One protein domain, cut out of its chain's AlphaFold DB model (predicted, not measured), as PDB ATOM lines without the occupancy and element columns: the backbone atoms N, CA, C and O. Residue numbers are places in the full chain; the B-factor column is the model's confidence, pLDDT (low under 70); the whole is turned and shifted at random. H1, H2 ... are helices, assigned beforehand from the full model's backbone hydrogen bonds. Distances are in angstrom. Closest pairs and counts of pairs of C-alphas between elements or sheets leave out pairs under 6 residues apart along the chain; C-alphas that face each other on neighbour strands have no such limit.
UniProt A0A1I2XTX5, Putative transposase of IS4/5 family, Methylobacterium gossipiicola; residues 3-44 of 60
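This is residues 3 to 44 of the 60 residues of the protein "Putative transposase of IS4/5 family" of Methylobacterium gossipiicola (UniProt A0A1I2XTX5). One long helix, H3, makes the long axis of this small model, with a shorter helix, H1, set crosswise near its middle. The short helix H2 lies near the end of H3 where that helix begins, and residues 37 to 44, of which 37 to 39 belong to H3, stick out at the opposite end. The printed part has 42 residues with three named helices, in the order H1, H2, H3 along the chain, and no named strand; the class is all helix. It is compact, with a radius of gyration of the C-alphas of 10.3 A, but elongated in outline, spanning 30 by 18 by 14 A.

H1 takes residues 3 to 10, from C-alpha 3 at (-50.108, -6.251, 16.391) to C-alpha 10 at (-58.002, 0.507, 17.676), and is 10.5 A long from first to last C-alpha. After a short link of 9 residues comes H2, residues 20 to 23, 5.4 A long. A tight link of 2 residues leads to H3, residues 26 to 39, which runs 19.9 A from C-alpha 26 at (-43.349, 3.714, 24.186) to C-alpha 39 at (-42.716, 2.757, 4.348).

H1 and H3 only just touch, with 3 pairs of C-alphas within 8 A, and H3 does so with residues 29 to 33 alone. Their closest C-alphas are those of Ile 5 and Phe 33, 6.6 A apart. The lines of the two helices are about perpendicular, at 88 degrees. H1 and H2 are close but not clearly touching; their closest C-alphas, those of Gly 4 and Tyr 23, are 6.5 A apart. H2 and H3 are also close but not clearly touching, with the C-alphas of Tyr 23 and Leu 29 closest at 7.0 A. In H1 and H3 every pair of O i and N i+4 is within hydrogen-bond range. H2, with four residues, is too short for such a pair, and its one pair of O i and N i+3 is not within range.

The two C-alphas farthest apart are those of Glu 21 and Thr 43, at 30.9 A, while the first and last printed C-alphas, of Ser 3 and Asp 44, are 15.1 A apart. Residues 37 to 44 stand free; the body without them has 34 residues and spans 20 by 19 by 15 A. The printed part has no cut, and neither of the two links is long. The mean pLDDT of the printed part is 70.7, and 19 residues are under 70: residues 3 to 4, 7 to 8, 10 to 13, 15 to 20 and 40 to 44.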
ATOM      1  N   SER A   3     -49.185  -6.151  15.250       66.75
ATOM      2  CA  SER A   3     -50.108  -6.251  16.391       66.75
ATOM      3  C   SER A   3     -50.109  -5.017  17.299       66.75
ATOM      4  O   SER A   3     -51.176  -4.558  17.677       66.75
ATOM      5  N   GLY A   4     -48.946  -4.427  17.597       65.62
ATOM      6  CA  GLY A   4     -48.867  -3.237  18.458       65.62
ATOM      7  C   GLY A   4     -49.371  -1.949  17.803       65.62
ATOM      8  O   GLY A   4     -49.953  -1.111  18.480       65.62
ATOM      9  N   ILE A   5     -49.198  -1.799  16.487       70.00
ATOM     10  CA  ILE A   5     -49.666  -0.613  15.751       70.00
ATOM     11  C   ILE A   5     -51.188  -0.672  15.586       70.00
ATOM     12  O   ILE A   5     -51.872   0.309  15.862       70.00
ATOM     13  N   VAL A   6     -51.729  -1.838  15.218       71.31
ATOM     14  CA  VAL A   6     -53.182  -2.047  15.095       71.31
ATOM     15  C   VAL A   6     -53.878  -1.898  16.446       71.31
ATOM     16  O   VAL A   6     -54.942  -1.290  16.519       71.31
ATOM     17  N   HIS A   7     -53.266  -2.383  17.527       69.94
ATOM     18  CA  HIS A   7     -53.803  -2.216  18.875       69.94
ATOM     19  C   HIS A   7     -53.897  -0.736  19.287       69.94
ATOM     20  O   HIS A   7     -54.924  -0.304  19.811       69.94
ATOM     21  N   VAL A   8     -52.867   0.064  18.993       68.19
ATOM     22  CA  VAL A   8     -52.875   1.512  19.265       68.19
ATOM     23  C   VAL A   8     -53.885   2.249  18.382       68.19
ATOM     24  O   VAL A   8     -54.592   3.125  18.878       68.19
ATOM     25  N   LEU A   9     -54.008   1.878  17.103       71.06
ATOM     26  CA  LEU A   9     -55.008   2.451  16.195       71.06
ATOM     27  C   LEU A   9     -56.440   2.142  16.658       71.06
ATOM     28  O   LEU A   9     -57.271   3.045  16.702       71.06
ATOM     29  N   LYS A  10     -56.710   0.905  17.095       69.06
ATOM     30  CA  LYS A  10     -58.002   0.507  17.676       69.06
ATOM     31  C   LYS A  10     -58.301   1.228  18.997       69.06
ATOM     32  O   LYS A  10     -59.460   1.471  19.306       69.06
ATOM     33  N   SER A  11     -57.262   1.622  19.735       67.44
ATOM     34  CA  SER A  11     -57.364   2.397  20.983       67.44
ATOM     35  C   SER A  11     -57.421   3.920  20.761       67.44
ATOM     36  O   SER A  11     -57.257   4.690  21.707       67.44
ATOM     37  N   GLY A  12     -57.608   4.386  19.518       66.38
ATOM     38  CA  GLY A  12     -57.738   5.812  19.192       66.38
ATOM     39  C   GLY A  12     -56.419   6.591  19.195       66.38
ATOM     40  O   GLY A  12     -56.414   7.796  19.423       66.38
ATOM     41  N   GLY A  13     -55.279   5.923  18.988       65.38
ATOM     42  CA  GLY A  13     -53.965   6.580  18.944       65.38
ATOM     43  C   GLY A  13     -53.361   6.879  20.319       65.38
ATOM     44  O   GLY A  13     -52.350   7.577  20.422       65.38
ATOM     45  N   ARG A  14     -53.942   6.335  21.392       70.12
ATOM     46  CA  ARG A  14     -53.437   6.493  22.759       70.12
ATOM     47  C   ARG A  14     -52.235   5.581  22.999       70.12
ATOM     48  O   ARG A  14     -52.346   4.503  23.572       70.12
ATOM     49  N   TRP A  15     -51.046   6.048  22.624       68.00
ATOM     50  CA  TRP A  15     -49.770   5.375  22.921       68.00
ATOM     51  C   TRP A  15     -49.542   5.119  24.423       68.00
ATOM     52  O   TRP A  15     -48.717   4.284  24.796       68.00
ATOM     53  N   ALA A  16     -50.247   5.854  25.289       67.38
ATOM     54  CA  ALA A  16     -50.201   5.700  26.739       67.38
ATOM     55  C   ALA A  16     -50.793   4.366  27.226       67.38
ATOM     56  O   ALA A  16     -50.248   3.809  28.181       67.38
ATOM     57  N   ASP A  17     -51.827   3.869  26.537       68.94
ATOM     58  CA  ASP A  17     -52.591   2.653  26.861       68.94
ATOM     59  C   ASP A  17     -51.929   1.364  26.348       68.94
ATOM     60  O   ASP A  17     -52.325   0.267  26.726       68.94
ATOM     61  N   ALA A  18     -50.893   1.466  25.508       67.94
ATOM     62  CA  ALA A  18     -50.196   0.288  25.009       67.94
ATOM     63  C   ALA A  18     -49.486  -0.456  26.166       67.94
ATOM     64  O   ALA A  18     -48.638   0.151  26.836       67.94
ATOM     65  N   PRO A  19     -49.758  -1.761  26.378       68.25
ATOM     66  CA  PRO A  19     -49.125  -2.541  27.437       68.25
ATOM     67  C   PRO A  19     -47.600  -2.546  27.284       68.25
ATOM     68  O   PRO A  19     -47.050  -3.109  26.330       68.25
ATOM     69  N   ARG A  20     -46.898  -1.908  28.229       68.50
ATOM     70  CA  ARG A  20     -45.430  -1.773  28.213       68.50
ATOM     71  C   ARG A  20     -44.727  -3.129  28.294       68.50
ATOM     72  O   ARG A  20     -43.663  -3.288  27.705       68.50
ATOM     73  N   GLU A  21     -45.329  -4.086  28.990       71.25
ATOM     74  CA  GLU A  21     -44.817  -5.455  29.123       71.25
ATOM     75  C   GLU A  21     -44.852  -6.221  27.795       71.25
ATOM     76  O   GLU A  21     -43.941  -6.986  27.502       71.25
ATOM     77  N   VAL A  22     -45.856  -5.961  26.951       72.12
ATOM     78  CA  VAL A  22     -46.042  -6.672  25.675       72.12
ATOM     79  C   VAL A  22     -45.267  -6.007  24.537       72.12
ATOM     80  O   VAL A  22     -44.723  -6.683  23.665       72.12
ATOM     81  N   TYR A  23     -45.212  -4.674  24.518       70.31
ATOM     82  CA  TYR A  23     -44.679  -3.927  23.373       70.31
ATOM     83  C   TYR A  23     -43.377  -3.170  23.650       70.31
ATOM     84  O   TYR A  23     -42.782  -2.603  22.725       70.31
ATOM     85  N   GLY A  24     -42.902  -3.189  24.894       74.25
ATOM     86  CA  GLY A  24     -41.692  -2.497  25.310       74.25
ATOM     87  C   GLY A  24     -41.880  -0.979  25.458       74.25
ATOM     88  O   GLY A  24     -43.002  -0.472  25.529       74.25
ATOM     89  N   PRO A  25     -40.778  -0.215  25.547       80.12
ATOM     90  CA  PRO A  25     -40.828   1.229  25.752       80.12
ATOM     91  C   PRO A  25     -41.640   1.955  24.671       80.12
ATOM     92  O   PRO A  25     -41.455   1.720  23.477       80.12
ATOM     93  N   ARG A  26     -42.476   2.921  25.080       73.19
ATOM     94  CA  ARG A  26     -43.349   3.714  24.186       73.19
ATOM     95  C   ARG A  26     -42.597   4.336  23.000       73.19
ATOM     96  O   ARG A  26     -43.107   4.367  21.884       73.19
ATOM     97  N   LYS A  27     -41.347   4.757  23.221       79.75
ATOM     98  CA  LYS A  27     -40.453   5.317  22.191       79.75
ATOM     99  C   LYS A  27     -40.151   4.321  21.062       79.75
ATOM    100  O   LYS A  27     -40.058   4.714  19.905       79.75
ATOM    101  N   THR A  28     -40.041   3.031  21.380       79.94
ATOM    102  CA  THR A  28     -39.815   1.952  20.407       79.94
ATOM    103  C   THR A  28     -41.045   1.738  19.530       79.94
ATOM    104  O   THR A  28     -40.914   1.593  18.317       79.94
ATOM    105  N   LEU A  29     -42.236   1.776  20.132       75.25
ATOM    106  CA  LEU A  29     -43.523   1.711  19.434       75.25
ATOM    107  C   LEU A  29     -43.705   2.897  18.479       75.25
ATOM    108  O   LEU A  29     -44.014   2.690  17.308       75.25
ATOM    109  N   TYR A  30     -43.421   4.114  18.948       77.19
ATOM    110  CA  TYR A  30     -43.488   5.324  18.128       77.19
ATOM    111  C   TYR A  30     -42.492   5.290  16.960       77.19
ATOM    112  O   TYR A  30     -42.876   5.471  15.809       77.19
ATOM    113  N   ASN A  31     -41.219   4.964  17.215       80.12
ATOM    114  CA  ASN A  31     -40.208   4.853  16.156       80.12
ATOM    115  C   ASN A  31     -40.565   3.780  15.120       80.12
ATOM    116  O   ASN A  31     -40.271   3.925  13.932       80.12
ATOM    117  N   ARG A  32     -41.206   2.695  15.560       76.00
ATOM    118  CA  ARG A  32     -41.692   1.632  14.684       76.00
ATOM    119  C   ARG A  32     -42.886   2.092  13.855       76.00
ATOM    120  O   ARG A  32     -42.913   1.795  12.668       76.00
ATOM    121  N   PHE A  33     -43.806   2.855  14.443       75.44
ATOM    122  CA  PHE A  33     -44.897   3.499  13.719       75.44
ATOM    123  C   PHE A  33     -44.387   4.475  12.669       75.44
ATOM    124  O   PHE A  33     -44.816   4.377  11.534       75.44
ATOM    125  N   VAL A  34     -43.426   5.341  12.994       76.88
ATOM    126  CA  VAL A  34     -42.862   6.298  12.028       76.88
ATOM    127  C   VAL A  34     -42.174   5.574  10.868       76.88
ATOM    128  O   VAL A  34     -42.408   5.912   9.713       76.88
ATOM    129  N   ARG A  35     -41.380   4.531  11.145       79.75
ATOM    130  CA  ARG A  35     -40.744   3.711  10.096       79.75
ATOM    131  C   ARG A  35     -41.766   2.968   9.243       79.75
ATOM    132  O   ARG A  35     -41.600   2.867   8.033       79.75
ATOM    133  N   TRP A  36     -42.806   2.438   9.874       73.88
ATOM    134  CA  TRP A  36     -43.877   1.742   9.182       73.88
ATOM    135  C   TRP A  36     -44.729   2.706   8.347       73.88
ATOM    136  O   TRP A  36     -44.965   2.421   7.182       73.88
ATOM    137  N   ALA A  37     -45.106   3.867   8.881       72.88
ATOM    138  CA  ALA A  37     -45.879   4.894   8.194       72.88
ATOM    139  C   ALA A  37     -45.099   5.466   7.007       72.88
ATOM    140  O   ALA A  37     -45.654   5.548   5.921       72.88
ATOM    141  N   ALA A  38     -43.802   5.753   7.177       76.81
ATOM    142  CA  ALA A  38     -42.924   6.202   6.095       76.81
ATOM    143  C   ALA A  38     -42.766   5.155   4.978       76.81
ATOM    144  O   ALA A  38     -42.624   5.518   3.815       76.81
ATOM    145  N   LYS A  39     -42.813   3.859   5.318       71.44
ATOM    146  CA  LYS A  39     -42.716   2.757   4.348       71.44
ATOM    147  C   LYS A  39     -44.066   2.371   3.722       71.44
ATOM    148  O   LYS A  39     -44.082   1.848   2.616       71.44
ATOM    149  N   SER A  40     -45.182   2.634   4.405       62.47
ATOM    150  CA  SER A  40     -46.522   2.109   4.069       62.47
ATOM    151  C   SER A  40     -47.509   3.184   3.600       62.47
ATOM    152  O   SER A  40     -48.711   2.942   3.644       62.47
ATOM    153  N   VAL A  41     -47.029   4.354   3.155       58.06
ATOM    154  CA  VAL A  41     -47.781   5.617   2.945       58.06
ATOM    155  C   VAL A  41     -49.128   5.546   2.186       58.06
ATOM    156  O   VAL A  41     -49.866   6.531   2.239       58.06
ATOM    157  N   ARG A  42     -49.558   4.443   1.547       55.97
ATOM    158  CA  ARG A  42     -50.986   4.334   1.166       55.97
ATOM    159  C   ARG A  42     -51.534   2.937   0.883       55.97
ATOM    160  O   ARG A  42     -52.650   2.650   1.296       55.97
ATOM    161  N   THR A  43     -50.793   2.084   0.184       59.84
ATOM    162  CA  THR A  43     -51.394   0.878  -0.419       59.84
ATOM    163  C   THR A  43     -51.379  -0.325   0.518       59.84
ATOM    164  O   THR A  43     -52.411  -0.946   0.740       59.84
ATOM    165  N   ASP A  44     -50.234  -0.610   1.138       66.00
ATOM    166  CA  ASP A  44     -50.023  -1.847   1.902       66.00
ATOM    167  C   ASP A  44     -50.831  -1.891   3.209       66.00
ATOM    168  O   ASP A  44     -51.379  -2.928   3.579       66.00
TER     169      ASP A  44